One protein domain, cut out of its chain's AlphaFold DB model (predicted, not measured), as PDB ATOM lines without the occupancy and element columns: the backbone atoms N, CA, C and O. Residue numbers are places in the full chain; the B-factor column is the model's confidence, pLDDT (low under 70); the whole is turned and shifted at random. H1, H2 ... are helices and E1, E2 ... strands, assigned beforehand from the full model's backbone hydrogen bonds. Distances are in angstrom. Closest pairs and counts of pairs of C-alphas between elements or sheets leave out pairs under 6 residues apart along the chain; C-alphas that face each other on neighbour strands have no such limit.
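AT A GLANCE: This is residues 2 to 53, 106 to 134, 144 to 176 and 214 to 273 of the 829 residues of the protein "Sec7_N domain-containing protein" of Phytomonas sp. isolate Hart1 (UniProt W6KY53). Six helices make an up-and-down bundle in three layers of two: the pair H3 and H4 is in the middle, with the helical hairpin H1 and H2 packed on one side and the helical hairpin H5 and H6 on the other. The end of long H2, residues 48 to 53, sticks out, and two tiny antiparallel strand pairs, E1 with E2 and E3 with E4, sit toward the end of the bundle where H3 and H5 begin. The printed part has 174 residues, mostly helix, in the order H1 H2 H3 H4 E1 E2 H5 H6 E3 E4. It is compact, with a radius of gyration of the C-alphas of 16.4 A, yet elongated in outline, 61 by 36 by 32 A.

IN THESE COORDINATES: H1 is residues 2 to 18, from C-alpha 2 at (273.599, 270.749, 297.250), 24.8 A long. H2, residues 24 to 53, is 44.2 A long and ends at (264.290, 289.630, 305.879). H3 is residues 115 to 130, 22.1 A, and H4 residues 145 to 160, 22.3 A. Strands E1, residues 169 to 171, and E2, residues 214 to 216, precede H5, residues 217 to 230, 21.4 A. H6 is residues 239 to 253, 21.5 A. E3 is residues 257 to 259, and E4, residues 270 to 272, ends at (274.989, 266.788, 281.978).

HOW THE PARTS SIT: H1 and H2 form a helical hairpin, touching at the C-alphas of Leu 9 and Val 33, 6.2 A apart. H2 touches H3 with residues 25 to 35 alone, closest at Val 32 and Leu 121, C-alphas 6.2 A apart, at a tilt of 38 degrees, only just steep. The hub is H4, touching H1, H3, H5 and H6; its C-alpha of Ala 156 is 4.3 A from that of Ser 248 in H6, the same way at a shallow tilt of 27 degrees. H3 and H5 run the same way at 8 degrees, a shallow tilt, and touch, with C-alphas of Gly 126 and Leu 221 closest at 5.4 A. H1 and H6 are apart. Across E1 and E2, N 170 and O 215 are 3.0 A apart; across the hairpin E3 and E4, N 258 and O 271 are 2.8 A apart, both within hydrogen-bond range. Every O i to N i+4 pair is within that range in H1, H2, H3, H4 and H6; in H5, 8 of 10 are.

THE WHOLE: The C-alphas of Ala 53 and Lys 235, the two farthest apart, are 61.6 A apart. Three cuts leave gaps between C-alphas: 53 to 106, 15.6 A; 134 to 144, 18.4 A; 176 to 214, 18.2 A. Of the links that are printed whole, none is long. The mean pLDDT of the printed part is 77.7, and 40 residues are under 70, among them 43 to 53 and 263 to 269.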
ATOM      1  N   HIS A   2     273.878 270.932 295.806       76.38
ATOM      2  CA  HIS A   2     273.599 270.749 297.250       76.38
ATOM      3  C   HIS A   2     273.135 269.333 297.616       76.38
ATOM      4  O   HIS A   2     273.732 268.731 298.494       76.38
ATOM      5  N   GLN A   3     272.185 268.768 296.865       81.00
ATOM      6  CA  GLN A   3     271.808 267.357 297.010       81.00
ATOM      7  C   GLN A   3     273.010 266.410 296.837       81.00
ATOM      8  O   GLN A   3     273.137 265.440 297.563       81.00
ATOM      9  N   GLY A   4     273.936 266.733 295.927       79.56
ATOM     10  CA  GLY A   4     275.170 265.966 295.757       79.56
ATOM     11  C   GLY A   4     276.114 266.073 296.960       79.56
ATOM     12  O   GLY A   4     276.750 265.093 297.306       79.56
ATOM     13  N   LEU A   5     276.189 267.229 297.630       82.50
ATOM     14  CA  LEU A   5     276.938 267.372 298.886       82.50
ATOM     15  C   LEU A   5     276.274 266.612 300.041       82.50
ATOM     16  O   LEU A   5     276.993 266.046 300.857       82.50
ATOM     17  N   ASP A   6     274.938 266.582 300.101       83.94
ATOM     18  CA  ASP A   6     274.196 265.767 301.072       83.94
ATOM     19  C   ASP A   6     274.458 264.262 300.834       83.94
ATOM     20  O   ASP A   6     274.780 263.547 301.780       83.94
ATOM     21  N   GLU A   7     274.435 263.796 299.577       85.50
ATOM     22  CA  GLU A   7     274.777 262.411 299.199       85.50
ATOM     23  C   GLU A   7     276.242 262.065 299.536       85.50
ATOM     24  O   GLU A   7     276.522 260.999 300.086       85.50
ATOM     25  N   ILE A   8     277.196 262.969 299.258       86.06
ATOM     26  CA  ILE A   8     278.609 262.788 299.641       86.06
ATOM     27  C   ILE A   8     278.736 262.665 301.161       86.06
ATOM     28  O   ILE A   8     279.490 261.817 301.638       86.06
ATOM     29  N   LEU A   9     278.028 263.506 301.921       86.56
ATOM     30  CA  LEU A   9     278.065 263.488 303.380       86.56
ATOM     31  C   LEU A   9     277.545 262.154 303.930       86.56
ATOM     32  O   LEU A   9     278.224 261.548 304.754       86.56
ATOM     33  N   GLU A  10     276.404 261.675 303.435       88.06
ATOM     34  CA  GLU A  10     275.803 260.401 303.851       88.06
ATOM     35  C   GLU A  10     276.757 259.218 303.620       88.06
ATOM     36  O   GLU A  10     277.037 258.442 304.539       88.06
ATOM     37  N   VAL A  11     277.340 259.117 302.419       86.75
ATOM     38  CA  VAL A  11     278.281 258.035 302.084       86.75
ATOM     39  C   VAL A  11     279.593 258.166 302.863       86.75
ATOM     40  O   VAL A  11     280.175 257.159 303.276       86.75
ATOM     41  N   SER A  12     280.060 259.391 303.115       84.44
ATOM     42  CA  SER A  12     281.268 259.635 303.911       84.44
ATOM     43  C   SER A  12     281.074 259.236 305.376       84.44
ATOM     44  O   SER A  12     281.956 258.600 305.948       84.44
ATOM     45  N   GLU A  13     279.921 259.547 305.979       85.38
ATOM     46  CA  GLU A  13     279.579 259.141 307.351       85.38
ATOM     47  C   GLU A  13     279.455 257.611 307.468       85.38
ATOM     48  O   GLU A  13     279.976 257.023 308.419       85.38
ATOM     49  N   HIS A  14     278.859 256.946 306.471       85.06
ATOM     50  CA  HIS A  14     278.828 255.482 306.400       85.06
ATOM     51  C   HIS A  14     280.239 254.879 306.281       85.06
ATOM     52  O   HIS A  14     280.575 253.924 306.981       85.06
ATOM     53  N   THR A  15     281.094 255.461 305.435       80.94
ATOM     54  CA  THR A  15     282.487 255.017 305.252       80.94
ATOM     55  C   THR A  15     283.299 255.181 306.537       80.94
ATOM     56  O   THR A  15     284.057 254.283 306.900       80.94
ATOM     57  N   LEU A  16     283.094 256.286 307.257       81.56
ATOM     58  CA  LEU A  16     283.755 256.582 308.526       81.56
ATOM     59  C   LEU A  16     283.385 255.570 309.622       81.56
ATOM     60  O   LEU A  16     284.248 255.177 310.400       81.56
ATOM     61  N   GLY A  17     282.126 255.119 309.666       75.75
ATOM     62  CA  GLY A  17     281.670 254.106 310.624       75.75
ATOM     63  C   GLY A  17     282.315 252.726 310.435       75.75
ATOM     64  O   GLY A  17     282.402 251.955 311.390       75.75
ATOM     65  N   ASP A  18     282.786 252.430 309.224       72.69
ATOM     66  CA  ASP A  18     283.439 251.165 308.874       72.69
ATOM     67  C   ASP A  18     284.981 251.241 308.920       72.69
ATOM     68  O   ASP A  18     285.652 250.203 308.937       72.69
ATOM     69  N   GLU A  19     285.563 252.445 308.934       69.56
ATOM     70  CA  GLU A  19     287.006 252.659 309.076       69.56
ATOM     71  C   GLU A  19     287.460 252.568 310.542       69.56
ATOM     72  O   GLU A  19     286.737 252.895 311.483       69.56
ATOM     73  N   LYS A  20     288.703 252.119 310.759       70.25
ATOM     74  CA  LYS A  20     289.265 252.060 312.113       70.25
ATOM     75  C   LYS A  20     289.635 253.477 312.581       70.25
ATOM     76  O   LYS A  20     290.353 254.156 311.857       70.25
ATOM     77  N   PRO A  21     289.274 253.885 313.810       64.06
ATOM     78  CA  PRO A  21     289.452 255.260 314.298       64.06
ATOM     79  C   PRO A  21     290.913 255.725 314.475       64.06
ATOM     80  O   PRO A  21     291.148 256.895 314.767       64.06
ATOM     81  N   ASP A  22     291.895 254.838 314.279       63.34
ATOM     82  CA  ASP A  22     293.330 255.120 314.443       63.34
ATOM     83  C   ASP A  22     294.106 255.195 313.112       63.34
ATOM     84  O   ASP A  22     295.337 255.256 313.111       63.34
ATOM     85  N   THR A  23     293.426 255.157 311.960       73.38
ATOM     86  CA  THR A  23     294.074 255.287 310.646       73.38
ATOM     87  C   THR A  23     294.186 256.751 310.227       73.38
ATOM     88  O   THR A  23     293.365 257.594 310.587       73.38
ATOM     89  N   LYS A  24     295.217 257.083 309.443       77.44
ATOM     90  CA  LYS A  24     295.403 258.443 308.912       77.44
ATOM     91  C   LYS A  24     294.217 258.847 308.025       77.44
ATOM     92  O   LYS A  24     293.762 259.983 308.069       77.44
ATOM     93  N   GLU A  25     293.707 257.885 307.270       78.38
ATOM     94  CA  GLU A  25     292.549 257.984 306.387       78.38
ATOM     95  C   GLU A  25     291.283 258.412 307.141       78.38
ATOM     96  O   GLU A  25     290.576 259.305 306.676       78.38
ATOM     97  N   TYR A  26     291.066 257.875 308.348       80.75
ATOM     98  CA  TYR A  26     289.916 258.202 309.190       80.75
ATOM     99  C   TYR A  26     289.909 259.681 309.598       80.75
ATOM    100  O   TYR A  26     288.888 260.359 309.486       80.75
ATOM    101  N   TYR A  27     291.053 260.214 310.041       80.19
ATOM    102  CA  TYR A  27     291.156 261.616 310.465       80.19
ATOM    103  C   TYR A  27     291.001 262.597 309.299       80.19
ATOM    104  O   TYR A  27     290.355 263.637 309.450       80.19
ATOM    105  N   GLU A  28     291.560 262.268 308.135       82.69
ATOM    106  CA  GLU A  28     291.417 263.096 306.936       82.69
ATOM    107  C   GLU A  28     289.970 263.062 306.404       82.69
ATOM    108  O   GLU A  28     289.412 264.111 306.074       82.69
ATOM    109  N   LEU A  29     289.302 261.899 306.418       84.19
ATOM    110  CA  LEU A  29     287.881 261.782 306.067       84.19
ATOM    111  C   LEU A  29     286.984 262.552 307.047       84.19
ATOM    112  O   LEU A  29     286.103 263.297 306.619       84.19
ATOM    113  N   LEU A  30     287.241 262.448 308.354       84.88
ATOM    114  CA  LEU A  30     286.512 263.189 309.386       84.88
ATOM    115  C   LEU A  30     286.648 264.711 309.209       84.88
ATOM    116  O   LEU A  30     285.679 265.450 309.389       84.88
ATOM    117  N   SER A  31     287.836 265.185 308.829       85.50
ATOM    118  CA  SER A  31     288.087 266.597 308.514       85.50
ATOM    119  C   SER A  31     287.208 267.087 307.357       85.50
ATOM    120  O   SER A  31     286.549 268.127 307.465       85.50
ATOM    121  N   VAL A  32     287.120 266.303 306.277       84.94
ATOM    122  CA  VAL A  32     286.270 266.610 305.114       84.94
ATOM    123  C   VAL A  32     284.784 266.602 305.487       84.94
ATOM    124  O   VAL A  32     284.074 267.554 305.156       84.94
ATOM    125  N   VAL A  33     284.319 265.591 306.229       86.00
ATOM    126  CA  VAL A  33     282.928 265.476 306.714       86.00
ATOM    127  C   VAL A  33     282.525 266.697 307.539       86.00
ATOM    128  O   VAL A  33     281.489 267.312 307.275       86.00
ATOM    129  N   ASN A  34     283.363 267.103 308.496       84.94
ATOM    130  CA  ASN A  34     283.101 268.282 309.320       84.94
ATOM    131  C   ASN A  34     283.037 269.558 308.474       84.94
ATOM    132  O   ASN A  34     282.124 270.364 308.648       84.94
ATOM    133  N   SER A  35     283.940 269.709 307.501       83.50
ATOM    134  CA  SER A  35     283.950 270.861 306.594       83.50
ATOM    135  C   SER A  35     282.664 270.964 305.756       83.50
ATOM    136  O   SER A  35     282.071 272.043 305.664       83.50
ATOM    137  N   ILE A  36     282.179 269.842 305.205       83.38
ATOM    138  CA  ILE A  36     280.918 269.785 304.442       83.38
ATOM    139  C   ILE A  36     279.717 270.087 305.349       83.38
ATOM    140  O   ILE A  36     278.842 270.878 304.984       83.38
ATOM    141  N   LYS A  37     279.678 269.506 306.553       83.69
ATOM    142  CA  LYS A  37     278.585 269.685 307.518       83.69
ATOM    143  C   LYS A  37     278.459 271.128 307.986       83.69
ATOM    144  O   LYS A  37     277.354 271.671 307.997       83.69
ATOM    145  N   GLU A  38     279.578 271.766 308.317       82.06
ATOM    146  CA  GLU A  38     279.604 273.186 308.664       82.06
ATOM    147  C   GLU A  38     279.094 274.059 307.510       82.06
ATOM    148  O   GLU A  38     278.324 274.994 307.736       82.06
ATOM    149  N   HIS A  39     279.476 273.751 306.265       79.19
ATOM    150  CA  HIS A  39     278.988 274.472 305.086       79.19
ATOM    151  C   HIS A  39     277.474 274.332 304.907       79.19
ATOM    152  O   HIS A  39     276.765 275.332 304.783       79.19
ATOM    153  N   LEU A  40     276.952 273.105 304.953       80.19
ATOM    154  CA  LEU A  40     275.516 272.841 304.822       80.19
ATOM    155  C   LEU A  40     274.709 273.480 305.962       80.19
ATOM    156  O   LEU A  40     273.604 273.971 305.729       80.19
ATOM    157  N   GLN A  41     275.253 273.532 307.182       79.69
ATOM    158  CA  GLN A  41     274.632 274.235 308.308       79.69
ATOM    159  C   GLN A  41     274.588 275.754 308.093       79.69
ATOM    160  O   GLN A  41     273.529 276.351 308.300       79.69
ATOM    161  N   ARG A  42     275.677 276.377 307.617       73.62
ATOM    162  CA  ARG A  42     275.705 277.814 307.266       73.62
ATOM    163  C   ARG A  42     274.744 278.153 306.123       73.62
ATOM    164  O   ARG A  42     274.077 279.183 306.158       73.62
ATOM    165  N   ALA A  43     274.623 277.271 305.134       68.06
ATOM    166  CA  ALA A  43     273.685 277.433 304.023       68.06
ATOM    167  C   ALA A  43     272.209 277.315 304.465       68.06
ATOM    168  O   ALA A  43     271.340 278.008 303.932       68.06
ATOM    169  N   LYS A  44     271.914 276.453 305.449       69.12
ATOM    170  CA  LYS A  44     270.572 276.306 306.040       69.12
ATOM    171  C   LYS A  44     270.207 277.499 306.930       69.12
ATOM    172  O   LYS A  44     269.080 277.983 306.845       69.12
ATOM    173  N   SER A  45     271.143 278.014 307.730       63.81
ATOM    174  CA  SER A  45     270.902 279.197 308.568       63.81
ATOM    175  C   SER A  45     270.743 280.484 307.750       63.81
ATOM    176  O   SER A  45     269.909 281.314 308.107       63.81
ATOM    177  N   SER A  46     271.435 280.619 306.609       57.59
ATOM    178  CA  SER A  46     271.261 281.760 305.695       57.59
ATOM    179  C   SER A  46     269.914 281.762 304.958       57.59
ATOM    180  O   SER A  46     269.388 282.821 304.621       57.59
ATOM    181  N   LYS A  47     269.313 280.585 304.723       54.16
ATOM    182  CA  LYS A  47     267.941 280.468 304.194       54.16
ATOM    183  C   LYS A  47     266.896 280.967 305.188       54.16
ATOM    184  O   LYS A  47     265.971 281.665 304.786       54.16
ATOM    185  N   LEU A  48     267.097 280.684 306.475       49.81
ATOM    186  CA  LEU A  48     266.214 281.158 307.539       49.81
ATOM    187  C   LEU A  48     266.265 282.689 307.685       49.81
ATOM    188  O   LEU A  48     265.232 283.323 307.873       49.81
ATOM    189  N   THR A  49     267.449 283.299 307.554       47.22
ATOM    190  CA  THR A  49     267.607 284.758 307.654       47.22
ATOM    191  C   THR A  49     267.108 285.510 306.416       47.22
ATOM    192  O   THR A  49     266.554 286.594 306.576       47.22
ATOM    193  N   SER A  50     267.203 284.947 305.200       47.25
ATOM    194  CA  SER A  50     266.616 285.575 303.998       47.25
ATOM    195  C   SER A  50     265.080 285.509 303.964       47.25
ATOM    196  O   SER A  50     264.429 286.427 303.469       47.25
ATOM    197  N   GLU A  51     264.479 284.441 304.504       43.62
ATOM    198  CA  GLU A  51     263.015 284.316 304.648       43.62
ATOM    199  C   GLU A  51     262.446 285.197 305.780       43.62
ATOM    200  O   GLU A  51     261.275 285.572 305.740       43.62
ATOM    201  N   LEU A  52     263.265 285.572 306.770       42.03
ATOM    202  CA  LEU A  52     262.913 286.568 307.790       42.03
ATOM    203  C   LEU A  52     263.055 288.005 307.260       42.03
ATOM    204  O   LEU A  52     262.164 288.816 307.489       42.03
ATOM    205  N   ALA A  53     264.098 288.304 306.478       40.44
ATOM    206  CA  ALA A  53     264.290 289.630 305.879       40.44
ATOM    207  C   ALA A  53     263.197 289.997 304.854       40.44
ATOM    208  O   ALA A  53     262.800 291.150 304.760       40.44
ATOM    209  N   ASP A 106     277.605 284.330 297.522       56.88
ATOM    210  CA  ASP A 106     276.535 283.724 298.318       56.88
ATOM    211  C   ASP A 106     277.159 282.696 299.289       56.88
ATOM    212  O   ASP A 106     277.858 281.779 298.833       56.88
ATOM    213  N   PRO A 107     276.924 282.806 300.615       56.03
ATOM    214  CA  PRO A 107     277.412 281.848 301.607       56.03
ATOM    215  C   PRO A 107     277.105 280.386 301.255       56.03
ATOM    216  O   PRO A 107     277.808 279.480 301.696       56.03
ATOM    217  N   ARG A 108     276.079 280.132 300.434       53.97
ATOM    218  CA  ARG A 108     275.699 278.799 299.943       53.97
ATOM    219  C   ARG A 108     276.707 278.184 298.968       53.97
ATOM    220  O   ARG A 108     276.768 276.959 298.861       53.97
ATOM    221  N   LEU A 109     277.528 278.991 298.299       61.41
ATOM    222  CA  LEU A 109     278.462 278.558 297.251       61.41
ATOM    223  C   LEU A 109     279.921 278.499 297.735       61.41
ATOM    224  O   LEU A 109     280.782 277.992 297.024       61.41
ATOM    225  N   GLN A 110     280.198 278.941 298.967       69.38
ATOM    226  CA  GLN A 110     281.556 279.125 299.490       69.38
ATOM    227  C   GLN A 110     282.417 277.847 299.486       69.38
ATOM    228  O   GLN A 110     283.579 277.900 299.091       69.38
ATOM    229  N   TYR A 111     281.862 276.690 299.862       74.19
ATOM    230  CA  TYR A 111     282.577 275.407 299.782       74.19
ATOM    231  C   TYR A 111     282.847 274.973 298.336       74.19
ATOM    232  O   TYR A 111     283.921 274.462 298.035       74.19
ATOM    233  N   LEU A 112     281.905 275.218 297.419       76.00
ATOM    234  CA  LEU A 112     282.029 274.848 296.002       76.00
ATOM    235  C   LEU A 112     283.067 275.700 295.253       76.00
ATOM    236  O   LEU A 112     283.510 275.300 294.175       76.00
ATOM    237  N   SER A 113     283.466 276.838 295.821       73.88
ATOM    238  CA  SER A 113     284.530 277.709 295.307       73.88
ATOM    239  C   SER A 113     285.848 277.585 296.084       73.88
ATOM    240  O   SER A 113     286.824 278.241 295.732       73.88
ATOM    241  N   ASN A 114     285.909 276.748 297.126       82.31
ATOM    242  CA  ASN A 114     287.121 276.532 297.915       82.31
ATOM    243  C   ASN A 114     287.971 275.398 297.321       82.31
ATOM    244  O   ASN A 114     287.758 274.220 297.611       82.31
ATOM    245  N   GLU A 115     288.967 275.761 296.516       83.31
ATOM    246  CA  GLU A 115     289.861 274.811 295.840       83.31
ATOM    247  C   GLU A 115     290.623 273.899 296.815       83.31
ATOM    248  O   GLU A 115     290.809 272.719 296.525       83.31
ATOM    249  N   GLU A 116     290.995 274.385 298.004       82.31
ATOM    250  CA  GLU A 116     291.686 273.573 299.015       82.31
ATOM    251  C   GLU A 116     290.765 272.490 299.596       82.31
ATOM    252  O   GLU A 116     291.183 271.343 299.773       82.31
ATOM    253  N   ALA A 117     289.501 272.828 299.864       81.06
ATOM    254  CA  ALA A 117     288.512 271.870 300.356       81.06
ATOM    255  C   ALA A 117     288.194 270.793 299.306       81.06
ATOM    256  O   ALA A 117     288.125 269.608 299.637       81.06
ATOM    257  N   LEU A 118     288.073 271.190 298.034       85.19
ATOM    258  CA  LEU A 118     287.848 270.272 296.913       85.19
ATOM    259  C   LEU A 118     289.055 269.354 296.667       85.19
ATOM    260  O   LEU A 118     288.878 268.156 296.444       85.19
ATOM    261  N   ASN A 119     290.275 269.889 296.763       85.38
ATOM    262  CA  ASN A 119     291.507 269.109 296.662       85.38
ATOM    263  C   ASN A 119     291.612 268.078 297.800       85.38
ATOM    264  O   ASN A 119     291.883 266.909 297.536       85.38
ATOM    265  N   LYS A 120     291.309 268.467 299.049       84.38
ATOM    266  CA  LYS A 120     291.262 267.538 300.196       84.38
ATOM    267  C   LYS A 120     290.235 266.424 299.999       84.38
ATOM    268  O   LYS A 120     290.571 265.264 300.211       84.38
ATOM    269  N   LEU A 121     289.022 266.745 299.542       86.25
ATOM    270  CA  LEU A 121     287.992 265.745 299.233       86.25
ATOM    271  C   LEU A 121     288.487 264.730 298.188       86.25
ATOM    272  O   LEU A 121     288.392 263.521 298.405       86.25
ATOM    273  N   SER A 122     289.052 265.217 297.080       85.69
ATOM    274  CA  SER A 122     289.596 264.370 296.010       85.69
ATOM    275  C   SER A 122     290.747 263.488 296.498       85.69
ATOM    276  O   SER A 122     290.806 262.299 296.185       85.69
ATOM    277  N   PHE A 123     291.646 264.059 297.302       85.44
ATOM    278  CA  PHE A 123     292.799 263.372 297.876       85.44
ATOM    279  C   PHE A 123     292.395 262.257 298.844       85.44
ATOM    280  O   PHE A 123     292.911 261.148 298.734       85.44
ATOM    281  N   VAL A 124     291.438 262.513 299.742       85.12
ATOM    282  CA  VAL A 124     290.907 261.494 300.664       85.12
ATOM    283  C   VAL A 124     290.275 260.339 299.893       85.12
ATOM    284  O   VAL A 124     290.580 259.183 300.179       85.12
ATOM    285  N   CYS A 125     289.459 260.632 298.874       86.06
ATOM    286  CA  CYS A 125     288.880 259.595 298.016       86.06
ATOM    287  C   CYS A 125     289.971 258.768 297.313       86.06
ATOM    288  O   CYS A 125     289.866 257.547 297.241       86.06
ATOM    289  N   GLY A 126     291.035 259.424 296.837       82.25
ATOM    290  CA  GLY A 126     292.194 258.765 296.238       82.25
ATOM    291  C   GLY A 126     292.905 257.822 297.209       82.25
ATOM    292  O   GLY A 126     293.058 256.645 296.897       82.25
ATOM    293  N   ILE A 127     293.268 258.295 298.407       83.00
ATOM    294  CA  ILE A 127     293.952 257.481 299.427       83.00
ATOM    295  C   ILE A 127     293.113 256.268 299.839       83.00
ATOM    296  O   ILE A 127     293.651 255.168 299.980       83.00
ATOM    297  N   LEU A 128     291.801 256.449 300.017       83.38
ATOM    298  CA  LEU A 128     290.896 255.355 300.371       83.38
ATOM    299  C   LEU A 128     290.874 254.246 299.308       83.38
ATOM    300  O   LEU A 128     290.637 253.090 299.659       83.38
ATOM    301  N   LEU A 129     291.135 254.581 298.041       83.38
ATOM    302  CA  LEU A 129     291.223 253.635 296.927       83.38
ATOM    303  C   LEU A 129     292.626 253.038 296.747       83.38
ATOM    304  O   LEU A 129     292.730 251.875 296.368       83.38
ATOM    305  N   THR A 130     293.694 253.806 296.992       75.69
ATOM    306  CA  THR A 130     295.073 253.393 296.675       75.69
ATOM    307  C   THR A 130     295.866 252.820 297.847       75.69
ATOM    308  O   THR A 130     296.885 252.195 297.572       75.69
ATOM    309  N   ARG A 131     295.436 253.037 299.107       67.81
ATOM    310  CA  ARG A 131     296.069 252.620 300.386       67.81
ATOM    311  C   ARG A 131     297.541 252.191 300.248       67.81
ATOM    312  O   ARG A 131     297.822 251.024 299.980       67.81
ATOM    313  N   ASP A 132     298.457 253.143 300.451       51.66
ATOM    314  CA  ASP A 132     299.898 253.057 300.164       51.66
ATOM    315  C   ASP A 132     300.543 251.657 300.308       51.66
ATOM    316  O   ASP A 132     300.511 250.985 301.347       51.66
ATOM    317  N   THR A 133     301.223 251.248 299.236       43.78
ATOM    318  CA  THR A 133     302.072 250.051 299.111       43.78
ATOM    319  C   THR A 133     303.434 250.183 299.800       43.78
ATOM    320  O   THR A 133     304.311 249.343 299.598       43.78
ATOM    321  N   GLU A 134     303.646 251.203 300.625       36.81
ATOM    322  CA  GLU A 134     304.948 251.478 301.226       36.81
ATOM    323  C   GLU A 134     305.016 250.905 302.651       36.81
ATOM    324  O   GLU A 134     304.351 251.360 303.573       36.81
ATOM    325  N   THR A 144     289.383 245.054 302.972       73.12
ATOM    326  CA  THR A 144     288.143 244.287 303.094       73.12
ATOM    327  C   THR A 144     287.248 244.628 301.900       73.12
ATOM    328  O   THR A 144     287.231 245.770 301.436       73.12
ATOM    329  N   THR A 145     286.465 243.670 301.400       77.06
ATOM    330  CA  THR A 145     285.490 243.923 300.322       77.06
ATOM    331  C   THR A 145     284.567 245.095 300.663       77.06
ATOM    332  O   THR A 145     284.229 245.889 299.794       77.06
ATOM    333  N   ARG A 146     284.211 245.239 301.946       81.81
ATOM    334  CA  ARG A 146     283.357 246.314 302.462       81.81
ATOM    335  C   ARG A 146     284.022 247.690 302.387       81.81
ATOM    336  O   ARG A 146     283.406 248.621 301.883       81.81
ATOM    337  N   THR A 147     285.282 247.816 302.806       82.06
ATOM    338  CA  THR A 147     286.011 249.096 302.725       82.06
ATOM    339  C   THR A 147     286.253 249.526 301.279       82.06
ATOM    340  O   THR A 147     286.148 250.709 300.976       82.06
ATOM    341  N   LEU A 148     286.525 248.581 300.369       85.75
ATOM    342  CA  LEU A 148     286.657 248.888 298.940       85.75
ATOM    343  C   LEU A 148     285.321 249.315 298.311       85.75
ATOM    344  O   LEU A 148     285.295 250.268 297.540       85.75
ATOM    345  N   VAL A 149     284.219 248.644 298.666       87.88
ATOM    346  CA  VAL A 149     282.860 249.027 298.252       87.88
ATOM    347  C   VAL A 149     282.559 250.472 298.647       87.88
ATOM    348  O   VAL A 149     282.207 251.265 297.779       87.88
ATOM    349  N   ASN A 150     282.767 250.825 299.915       87.62
ATOM    350  CA  ASN A 150     282.486 252.171 300.414       87.62
ATOM    351  C   ASN A 150     283.370 253.231 299.732       87.62
ATOM    352  O   ASN A 150     282.880 254.286 299.337       87.62
ATOM    353  N   ALA A 151     284.662 252.941 299.534       89.19
ATOM    354  CA  ALA A 151     285.583 253.852 298.853       89.19
ATOM    355  C   ALA A 151     285.189 254.095 297.383       89.19
ATOM    356  O   ALA A 151     285.216 255.232 296.908       89.19
ATOM    357  N   LEU A 152     284.784 253.043 296.662       91.19
ATOM    358  CA  LEU A 152     284.316 253.147 295.277       91.19
ATOM    359  C   LEU A 152     282.976 253.876 295.171       91.19
ATOM    360  O   LEU A 152     282.783 254.657 294.241       91.19
ATOM    361  N   GLU A 153     282.068 253.637 296.115       91.62
ATOM    362  CA  GLU A 153     280.781 254.326 296.197       91.62
ATOM    363  C   GLU A 153     280.981 255.824 296.440       91.62
ATOM    364  O   GLU A 153     280.448 256.642 295.688       91.62
ATOM    365  N   LEU A 154     281.842 256.190 297.395       91.81
ATOM    366  CA  LEU A 154     282.205 257.582 297.653       91.81
ATOM    367  C   LEU A 154     282.795 258.248 296.403       91.81
ATOM    368  O   LEU A 154     282.343 259.322 296.004       91.81
ATOM    369  N   ALA A 155     283.746 257.594 295.730       92.44
ATOM    370  CA  ALA A 155     284.330 258.113 294.495       92.44
ATOM    371  C   ALA A 155     283.279 258.291 293.383       92.44
ATOM    372  O   ALA A 155     283.275 259.315 292.695       92.44
ATOM    373  N   ALA A 156     282.354 257.339 293.224       92.06
ATOM    374  CA  ALA A 156     281.282 257.418 292.235       92.06
ATOM    375  C   ALA A 156     280.332 258.598 292.499       92.06
ATOM    376  O   ALA A 156     279.965 259.311 291.559       92.06
ATOM    377  N   VAL A 157     279.947 258.831 293.757       91.81
ATOM    378  CA  VAL A 157     279.081 259.956 294.147       91.81
ATOM    379  C   VAL A 157     279.800 261.286 293.923       91.81
ATOM    380  O   VAL A 157     279.252 262.181 293.274       91.81
ATOM    381  N   VAL A 158     281.058 261.400 294.357       90.38
ATOM    382  CA  VAL A 158     281.874 262.605 294.156       90.38
ATOM    383  C   VAL A 158     281.999 262.939 292.665       90.38
ATOM    384  O   VAL A 158     281.723 264.075 292.272       90.38
ATOM    385  N   LEU A 159     282.317 261.960 291.813       90.81
ATOM    386  CA  LEU A 159     282.470 262.162 290.367       90.81
ATOM    387  C   LEU A 159     281.155 262.529 289.659       90.81
ATOM    388  O   LEU A 159     281.184 263.324 288.714       90.81
ATOM    389  N   ASN A 160     280.017 261.989 290.114       90.44
ATOM    390  CA  ASN A 160     278.687 262.261 289.556       90.44
ATOM    391  C   ASN A 160     278.078 263.594 290.004       90.44
ATOM    392  O   ASN A 160     277.251 264.152 289.282       90.44
ATOM    393  N   SER A 161     278.456 264.083 291.185       86.19
ATOM    394  CA  SER A 161     277.860 265.267 291.817       86.19
ATOM    395  C   SER A 161     278.158 266.592 291.098       86.19
ATOM    396  O   SER A 161     277.464 267.585 291.332       86.19
ATOM    397  N   GLY A 162     279.204 266.628 290.262       82.62
ATOM    398  CA  GLY A 162     279.732 267.849 289.644       82.62
ATOM    399  C   GLY A 162     280.455 268.790 290.618       82.62
ATOM    400  O   GLY A 162     280.808 269.903 290.235       82.62
ATOM    401  N   VAL A 163     280.683 268.367 291.870       84.69
ATOM    402  CA  VAL A 163     281.343 269.181 292.908       84.69
ATOM    403  C   VAL A 163     282.800 269.474 292.541       84.69
ATOM    404  O   VAL A 163     283.242 270.614 292.679       84.69
ATOM    405  N   ILE A 164     283.528 268.483 292.016       84.25
ATOM    406  CA  ILE A 164     284.905 268.654 291.530       84.25
ATOM    407  C   ILE A 164     284.884 269.147 290.067       84.25
ATOM    408  O   ILE A 164     284.393 268.405 289.203       84.25
ATOM    409  N   PRO A 165     285.426 270.349 289.771       83.94
ATOM    410  CA  PRO A 165     285.521 270.854 288.406       83.94
ATOM    411  C   PRO A 165     286.396 269.975 287.507       83.94
ATOM    412  O   PRO A 165     287.344 269.337 287.968       83.94
ATOM    413  N   CYS A 166     286.081 269.963 286.216       82.38
ATOM    414  CA  CYS A 166     286.780 269.197 285.193       82.38
ATOM    415  C   CYS A 166     288.242 269.684 285.005       82.38
ATOM    416  O   CYS A 166     289.118 268.835 284.850       82.38
ATOM    417  N   ASP A 167     288.523 270.991 285.125       76.56
ATOM    418  CA  ASP A 167     289.840 271.597 284.828       76.56
ATOM    419  C   ASP A 167     290.624 272.077 286.072       76.56
ATOM    420  O   ASP A 167     291.607 272.808 285.958       76.56
ATOM    421  N   LEU A 168     290.206 271.687 287.284       80.88
ATOM    422  CA  LEU A 168     290.842 272.169 288.515       80.88
ATOM    423  C   LEU A 168     292.215 271.515 288.748       80.88
ATOM    424  O   LEU A 168     292.313 270.320 289.041       80.88
ATOM    425  N   GLU A 169     293.269 272.327 288.679       81.44
ATOM    426  CA  GLU A 169     294.648 271.930 288.965       81.44
ATOM    427  C   GLU A 169     295.097 272.397 290.353       81.44
ATOM    428  O   GLU A 169     295.084 273.590 290.666       81.44
ATOM    429  N   CYS A 170     295.553 271.470 291.192       79.81
ATOM    430  CA  CYS A 170     296.045 271.771 292.537       79.81
ATOM    431  C   CYS A 170     297.359 271.037 292.819       79.81
ATOM    432  O   CYS A 170     297.715 270.071 292.148       79.81
ATOM    433  N   ILE A 171     298.099 271.502 293.825       75.81
ATOM    434  CA  ILE A 171     299.255 270.770 294.347       75.81
ATOM    435  C   ILE A 171     298.728 269.657 295.252       75.81
ATOM    436  O   ILE A 171     297.898 269.918 296.128       75.81
ATOM    437  N   THR A 172     299.200 268.427 295.055       64.50
ATOM    438  CA  THR A 172     298.831 267.289 295.902       64.50
ATOM    439  C   THR A 172     299.161 267.610 297.365       64.50
ATOM    440  O   THR A 172     300.290 268.027 297.644       64.50
ATOM    441  N   PRO A 173     298.214 267.450 298.308       63.25
ATOM    442  CA  PRO A 173     298.482 267.709 299.717       63.25
ATOM    443  C   PRO A 173     299.675 266.865 300.191       63.25
ATOM    444  O   PRO A 173     299.711 265.663 299.905       63.25
ATOM    445  N   PRO A 174     300.667 267.440 300.898       50.09
ATOM    446  CA  PRO A 174     301.726 266.634 301.487       50.09
ATOM    447  C   PRO A 174     301.095 265.647 302.479       50.09
ATOM    448  O   PRO A 174     300.161 266.023 303.192       50.09
ATOM    449  N   PRO A 175     301.582 264.397 302.567       44.78
ATOM    450  CA  PRO A 175     301.098 263.464 303.568       44.78
ATOM    451  C   PRO A 175     301.351 264.063 304.957       44.78
ATOM    452  O   PRO A 175     302.487 264.136 305.415       44.78
ATOM    453  N   SER A 176     300.289 264.498 305.626       37.94
ATOM    454  CA  SER A 176     300.309 265.055 306.979       37.94
ATOM    455  C   SER A 176     300.842 263.997 307.950       37.94
ATOM    456  O   SER A 176     300.111 263.123 308.409       37.94
ATOM    457  N   LYS A 214     301.512 271.002 289.655       73.25
ATOM    458  CA  LYS A 214     300.055 271.010 289.789       73.25
ATOM    459  C   LYS A 214     299.485 269.855 288.970       73.25
ATOM    460  O   LYS A 214     299.873 269.668 287.818       73.25
ATOM    461  N   THR A 215     298.583 269.085 289.560       80.62
ATOM    462  CA  THR A 215     297.888 267.985 288.892       80.62
ATOM    463  C   THR A 215     296.394 268.266 288.860       80.62
ATOM    464  O   THR A 215     295.836 268.901 289.758       80.62
ATOM    465  N   ASN A 216     295.727 267.797 287.807       86.12
ATOM    466  CA  ASN A 216     294.276 267.856 287.734       86.12
ATOM    467  C   ASN A 216     293.683 266.855 288.736       86.12
ATOM    468  O   ASN A 216     293.833 265.639 288.580       86.12
ATOM    469  N   ILE A 217     293.011 267.368 289.766       86.06
ATOM    470  CA  ILE A 217     292.585 266.557 290.915       86.06
ATOM    471  C   ILE A 217     291.529 265.517 290.531       86.06
ATOM    472  O   ILE A 217     291.558 264.389 291.025       86.06
ATOM    473  N   ARG A 218     290.637 265.868 289.594       88.00
ATOM    474  CA  ARG A 218     289.606 264.965 289.077       88.00
ATOM    475  C   ARG A 218     290.253 263.803 288.344       88.00
ATOM    476  O   ARG A 218     289.875 262.655 288.554       88.00
ATOM    477  N   ILE A 219     291.233 264.101 287.495       86.94
ATOM    478  CA  ILE A 219     291.988 263.096 286.754       86.94
ATOM    479  C   ILE A 219     292.753 262.177 287.712       86.94
ATOM    480  O   ILE A 219     292.714 260.968 287.517       86.94
ATOM    481  N   SER A 220     293.375 262.705 288.771       86.88
ATOM    482  CA  SER A 220     294.028 261.874 289.793       86.88
ATOM    483  C   SER A 220     293.048 260.929 290.496       86.88
ATOM    484  O   SER A 220     293.374 259.763 290.707       86.88
ATOM    485  N   LEU A 221     291.831 261.392 290.808       89.75
ATOM    486  CA  LEU A 221     290.780 260.534 291.364       89.75
ATOM    487  C   LEU A 221     290.321 259.465 290.362       89.75
ATOM    488  O   LEU A 221     290.143 258.308 290.732       89.75
ATOM    489  N   VAL A 222     290.160 259.827 289.086       90.31
ATOM    490  CA  VAL A 222     289.851 258.864 288.018       90.31
ATOM    491  C   VAL A 222     290.954 257.815 287.905       90.31
ATOM    492  O   VAL A 222     290.650 256.628 287.873       90.31
ATOM    493  N   ASP A 223     292.221 258.222 287.893       89.44
ATOM    494  CA  ASP A 223     293.360 257.305 287.801       89.44
ATOM    495  C   ASP A 223     293.399 256.348 289.019       89.44
ATOM    496  O   ASP A 223     293.675 255.160 288.846       89.44
ATOM    497  N   ALA A 224     293.003 256.802 290.218       87.81
ATOM    498  CA  ALA A 224     292.824 255.946 291.399       87.81
ATOM    499  C   ALA A 224     291.683 254.916 291.237       87.81
ATOM    500  O   ALA A 224     291.863 253.742 291.564       87.81
ATOM    501  N   VAL A 225     290.532 255.313 290.673       90.88
ATOM    502  CA  VAL A 225     289.419 254.390 290.347       90.88
ATOM    503  C   VAL A 225     289.831 253.372 289.274       90.88
ATOM    504  O   VAL A 225     289.440 252.206 289.323       90.88
ATOM    505  N   LEU A 226     290.642 253.772 288.294       90.12
ATOM    506  CA  LEU A 226     291.160 252.844 287.285       90.12
ATOM    507  C   LEU A 226     292.171 251.858 287.886       90.12
ATOM    508  O   LEU A 226     292.175 250.687 287.498       90.12
ATOM    509  N   ALA A 227     292.995 252.305 288.838       87.00
ATOM    510  CA  ALA A 227     293.958 251.465 289.549       87.00
ATOM    511  C   ALA A 227     293.276 250.416 290.445       87.00
ATOM    512  O   ALA A 227     293.749 249.283 290.529       87.00
ATOM    513  N   SER A 228     292.116 250.732 291.036       85.12
ATOM    514  CA  SER A 228     291.367 249.759 291.846       85.12
ATOM    515  C   SER A 228     290.839 248.568 291.037       85.12
ATOM    516  O   SER A 228     290.455 247.556 291.618       85.12
ATOM    517  N   GLY A 229     290.840 248.644 289.701       81.50
ATOM    518  CA  GLY A 229     290.445 247.531 288.836       81.50
ATOM    519  C   GLY A 229     291.300 246.273 289.010       81.50
ATOM    520  O   GLY A 229     290.777 245.171 288.875       81.50
ATOM    521  N   ASP A 230     292.578 246.405 289.380       74.62
ATOM    522  CA  ASP A 230     293.421 245.237 289.671       74.62
ATOM    523  C   ASP A 230     293.021 244.536 290.979       74.62
ATOM    524  O   ASP A 230     293.272 243.343 291.129       74.62
ATOM    525  N   MET A 231     292.354 245.247 291.894       75.69
ATOM    526  CA  MET A 231     291.892 244.733 293.189       75.69
ATOM    527  C   MET A 231     290.552 243.993 293.081       75.69
ATOM    528  O   MET A 231     290.248 243.130 293.905       75.69
ATOM    529  N   VAL A 232     289.748 244.310 292.062       76.31
ATOM    530  CA  VAL A 232     288.485 243.625 291.753       76.31
ATOM    531  C   VAL A 232     288.812 242.352 290.958       76.31
ATOM    532  O   VAL A 232     288.795 242.324 289.729       76.31
ATOM    533  N   HIS A 233     289.217 241.291 291.664       64.50
ATOM    534  CA  HIS A 233     289.698 240.055 291.040       64.50
ATOM    535  C   HIS A 233     288.569 239.145 290.507       64.50
ATOM    536  O   HIS A 233     287.617 238.854 291.232       64.50
ATOM    537  N   PRO A 234     288.721 238.548 289.307       59.25
ATOM    538  CA  PRO A 234     287.690 237.735 288.644       59.25
ATOM    539  C   PRO A 234     287.262 236.458 289.388       59.25
ATOM    540  O   PRO A 234     286.230 235.889 289.044       59.25
ATOM    541  N   LYS A 235     288.048 235.992 290.372       53.34
ATOM    542  CA  LYS A 235     287.851 234.702 291.065       53.34
ATOM    543  C   LYS A 235     287.153 234.796 292.430       53.34
ATOM    544  O   LYS A 235     286.632 233.791 292.894       53.34
ATOM    545  N   GLU A 236     287.125 235.971 293.066       54.00
ATOM    546  CA  GLU A 236     286.618 236.155 294.446       54.00
ATOM    547  C   GLU A 236     285.754 237.425 294.617       54.00
ATOM    548  O   GLU A 236     285.474 237.859 295.734       54.00
ATOM    549  N   SER A 237     285.325 238.055 293.516       64.06
ATOM    550  CA  SER A 237     284.584 239.322 293.585       64.06
ATOM    551  C   SER A 237     283.129 239.140 294.017       64.06
ATOM    552  O   SER A 237     282.370 238.373 293.430       64.06
ATOM    553  N   ASN A 238     282.725 239.914 295.023       77.12
ATOM    554  CA  ASN A 238     281.334 240.058 295.446       77.12
ATOM    555  C   ASN A 238     280.522 240.786 294.357       77.12
ATOM    556  O   ASN A 238     280.959 241.815 293.847       77.12
ATOM    557  N   GLU A 239     279.318 240.307 294.045       83.25
ATOM    558  CA  GLU A 239     278.429 240.927 293.055       83.25
ATOM    559  C   GLU A 239     278.161 242.415 293.352       83.25
ATOM    560  O   GLU A 239     278.252 243.250 292.450       83.25
ATOM    561  N   LYS A 240     277.957 242.783 294.628       86.62
ATOM    562  CA  LYS A 240     277.791 244.186 295.049       86.62
ATOM    563  C   LYS A 240     279.021 245.036 294.717       86.62
ATOM    564  O   LYS A 240     278.875 246.179 294.291       86.62
ATOM    565  N   LEU A 241     280.225 244.483 294.888       88.56
ATOM    566  CA  LEU A 241     281.470 245.169 294.537       88.56
ATOM    567  C   LEU A 241     281.536 245.430 293.028       88.56
ATOM    568  O   LEU A 241     281.886 246.536 292.630       88.56
ATOM    569  N   CYS A 242     281.142 244.462 292.197       89.06
ATOM    570  CA  CYS A 242     281.131 244.621 290.743       89.06
ATOM    571  C   CYS A 242     280.140 245.699 290.281       89.06
ATOM    572  O   CYS A 242     280.505 246.534 289.459       89.06
ATOM    573  N   PHE A 243     278.919 245.732 290.829       91.69
ATOM    574  CA  PHE A 243     277.935 246.775 290.504       91.69
ATOM    575  C   PHE A 243     278.451 248.177 290.831       91.69
ATOM    576  O   PHE A 243     278.354 249.089 290.010       91.69
ATOM    577  N   ILE A 244     279.041 248.342 292.016       91.81
ATOM    578  CA  ILE A 244     279.581 249.632 292.458       91.81
ATOM    579  C   ILE A 244     280.817 250.010 291.638       91.81
ATOM    580  O   ILE A 244     280.980 251.173 291.279       91.81
ATOM    581  N   PHE A 245     281.646 249.036 291.262       92.31
ATOM    582  CA  PHE A 245     282.779 249.258 290.372       92.31
ATOM    583  C   PHE A 245     282.343 249.675 288.958       92.31
ATOM    584  O   PHE A 245     282.900 250.609 288.392       92.31
ATOM    585  N   ILE A 246     281.298 249.063 288.388       93.12
ATOM    586  CA  ILE A 246     280.720 249.509 287.108       93.12
ATOM    587  C   ILE A 246     280.205 250.946 287.237       93.12
ATOM    588  O   ILE A 246     280.494 251.786 286.382       93.12
ATOM    589  N   ALA A 247     279.484 251.255 288.319       93.69
ATOM    590  CA  ALA A 247     278.962 252.593 288.567       93.69
ATOM    591  C   ALA A 247     280.079 253.642 288.710       93.69
ATOM    592  O   ALA A 247     279.944 254.741 288.168       93.69
ATOM    593  N   SER A 248     281.190 253.314 289.379       93.88
ATOM    594  CA  SER A 248     282.336 254.220 289.525       93.88
ATOM    595  C   SER A 248     283.076 254.439 288.203       93.88
ATOM    596  O   SER A 248     283.424 255.575 287.881       93.88
ATOM    597  N   LEU A 249     283.231 253.396 287.379       94.56
ATOM    598  CA  LEU A 249     283.793 253.497 286.029       94.56
ATOM    599  C   LEU A 249     282.933 254.374 285.106       94.56
ATOM    600  O   LEU A 249     283.462 255.218 284.377       94.56
ATOM    601  N   VAL A 250     281.606 254.217 285.150       93.69
ATOM    602  CA  VAL A 250     280.679 255.070 284.390       93.69
ATOM    603  C   VAL A 250     280.716 256.505 284.906       93.69
ATOM    604  O   VAL A 250     280.786 257.421 284.093       93.69
ATOM    605  N   ALA A 251     280.740 256.722 286.223       91.88
ATOM    606  CA  ALA A 251     280.844 258.057 286.819       91.88
ATOM    607  C   ALA A 251     282.144 258.778 286.423       91.88
ATOM    608  O   ALA A 251     282.142 259.990 286.194       91.88
ATOM    609  N   ALA A 252     283.249 258.036 286.308       92.56
ATOM    610  CA  ALA A 252     284.532 258.564 285.860       92.56
ATOM    611  C   ALA A 252     284.480 259.063 284.409       92.56
ATOM    612  O   ALA A 252     285.015 260.130 284.107       92.56
ATOM    613  N   ALA A 253     283.823 258.317 283.518       91.38
ATOM    614  CA  ALA A 253     283.807 258.609 282.087       91.38
ATOM    615  C   ALA A 253     282.645 259.512 281.630       91.38
ATOM    616  O   ALA A 253     282.860 260.433 280.839       91.38
ATOM    617  N   VAL A 254     281.428 259.244 282.111       90.75
ATOM    618  CA  VAL A 254     280.174 259.938 281.768       90.75
ATOM    619  C   VAL A 254     279.435 260.295 283.065       90.75
ATOM    620  O   VAL A 254     278.429 259.662 283.407       90.75
ATOM    621  N   PRO A 255     279.925 261.299 283.814       88.69
ATOM    622  CA  PRO A 255     279.287 261.734 285.049       88.69
ATOM    623  C   PRO A 255     277.872 262.264 284.791       88.69
ATOM    624  O   PRO A 255     277.575 262.817 283.726       88.69
ATOM    625  N   ARG A 256     276.994 262.149 285.797       86.12
ATOM    626  CA  ARG A 256     275.659 262.776 285.761       86.12
ATOM    627  C   ARG A 256     275.762 264.284 285.542       86.12
ATOM    628  O   ARG A 256     275.058 264.813 284.685       86.12
ATOM    629  N   MET A 257     276.677 264.936 286.259       83.25
ATOM    630  CA  MET A 257     277.014 266.351 286.103       83.25
ATOM    631  C   MET A 257     278.537 266.561 286.123       83.25
ATOM    632  O   MET A 257     279.219 266.006 286.984       83.25
ATOM    633  N   CYS A 258     279.076 267.391 285.225       83.31
ATOM    634  CA  CYS A 258     280.384 268.038 285.394       83.31
ATOM    635  C   CYS A 258     280.223 269.559 285.410       83.31
ATOM    636  O   CYS A 258     279.270 270.095 284.847       83.31
ATOM    637  N   ARG A 259     281.179 270.222 286.051       84.00
ATOM    638  CA  ARG A 259     281.353 271.670 286.105       84.00
ATOM    639  C   ARG A 259     282.719 272.002 285.513       84.00
ATOM    640  O   ARG A 259     283.665 271.277 285.821       84.00
ATOM    641  N   ASP A 260     282.846 273.054 284.712       73.69
ATOM    642  CA  ASP A 260     284.129 273.383 284.079       73.69
ATOM    643  C   ASP A 260     284.993 274.282 284.981       73.69
ATOM    644  O   ASP A 260     286.186 274.017 285.138       73.69
ATOM    645  N   SER A 261     284.396 275.249 285.693       73.25
ATOM    646  CA  SER A 261     285.120 276.196 286.556       73.25
ATOM    647  C   SER A 261     284.820 276.060 288.058       73.25
ATOM    648  O   SER A 261     283.704 275.775 288.491       73.25
ATOM    649  N   SER A 262     285.815 276.339 288.908       71.94
ATOM    650  CA  SER A 262     285.617 276.493 290.361       71.94
ATOM    651  C   SER A 262     284.898 277.806 290.729       71.94
ATOM    652  O   SER A 262     284.256 277.881 291.782       71.94
ATOM    653  N   GLN A 263     284.975 278.826 289.865       65.75
ATOM    654  CA  GLN A 263     284.623 280.215 290.189       65.75
ATOM    655  C   GLN A 263     283.233 280.637 289.689       65.75
ATOM    656  O   GLN A 263     282.541 281.383 290.380       65.75
ATOM    657  N   LEU A 264     282.794 280.152 288.522       63.06
ATOM    658  CA  LEU A 264     281.478 280.471 287.958       63.06
ATOM    659  C   LEU A 264     280.477 279.332 288.196       63.06
ATOM    660  O   LEU A 264     280.546 278.298 287.553       63.06
ATOM    661  N   LEU A 265     279.480 279.542 289.062       68.19
ATOM    662  CA  LEU A 265     278.371 278.593 289.267       68.19
ATOM    663  C   LEU A 265     277.130 278.956 288.428       68.19
ATOM    664  O   LEU A 265     276.015 279.028 288.944       68.19
ATOM    665  N   SER A 266     277.316 279.209 287.129       64.19
ATOM    666  CA  SER A 266     276.201 279.462 286.204       64.19
ATOM    667  C   SER A 266     275.621 278.155 285.646       64.19
ATOM    668  O   SER A 266     276.320 277.147 285.561       64.19
ATOM    669  N   THR A 267     274.354 278.152 285.217       60.12
ATOM    670  CA  THR A 267     273.726 276.971 284.588       60.12
ATOM    671  C   THR A 267     274.400 276.554 283.282       60.12
ATOM    672  O   THR A 267     274.270 275.402 282.883       60.12
ATOM    673  N   VAL A 268     275.115 277.472 282.627       60.12
ATOM    674  CA  VAL A 268     275.857 277.229 281.381       60.12
ATOM    675  C   VAL A 268     277.159 276.459 281.642       60.12
ATOM    676  O   VAL A 268     277.591 275.699 280.784       60.12
ATOM    677  N   ASP A 269     277.741 276.590 282.839       66.88
ATOM    678  CA  ASP A 269     278.987 275.907 283.235       66.88
ATOM    679  C   ASP A 269     278.771 274.426 283.613       66.88
ATOM    680  O   ASP A 269     279.724 273.669 283.795       66.88
ATOM    681  N   ILE A 270     277.509 273.995 283.758       75.81
ATOM    682  CA  ILE A 270     277.155 272.638 284.187       75.81
ATOM    683  C   ILE A 270     276.758 271.795 282.978       75.81
ATOM    684  O   ILE A 270     275.723 272.007 282.344       75.81
ATOM    685  N   ARG A 271     277.549 270.757 282.713       79.00
ATOM    686  CA  ARG A 271     277.326 269.792 281.634       79.00
ATOM    687  C   ARG A 271     276.748 268.498 282.187       79.00
ATOM    688  O   ARG A 271     277.263 267.933 283.148       79.00
ATOM    689  N   TYR A 272     275.697 267.995 281.548       81.38
ATOM    690  CA  TYR A 272     274.989 266.788 281.978       81.38
ATOM    691  C   TYR A 272     275.305 265.621 281.054       81.38
ATOM    692  O   TYR A 272     275.302 265.786 279.829       81.38
ATOM    693  N   HIS A 273     275.568 264.444 281.630       80.75
ATOM    694  CA  HIS A 273     275.805 263.197 280.888       80.75
ATOM    695  C   HIS A 273     276.773 263.364 279.704       80.75
ATOM    696  O   HIS A 273     276.531 262.875 278.599       80.75
TER     697      HIS A 273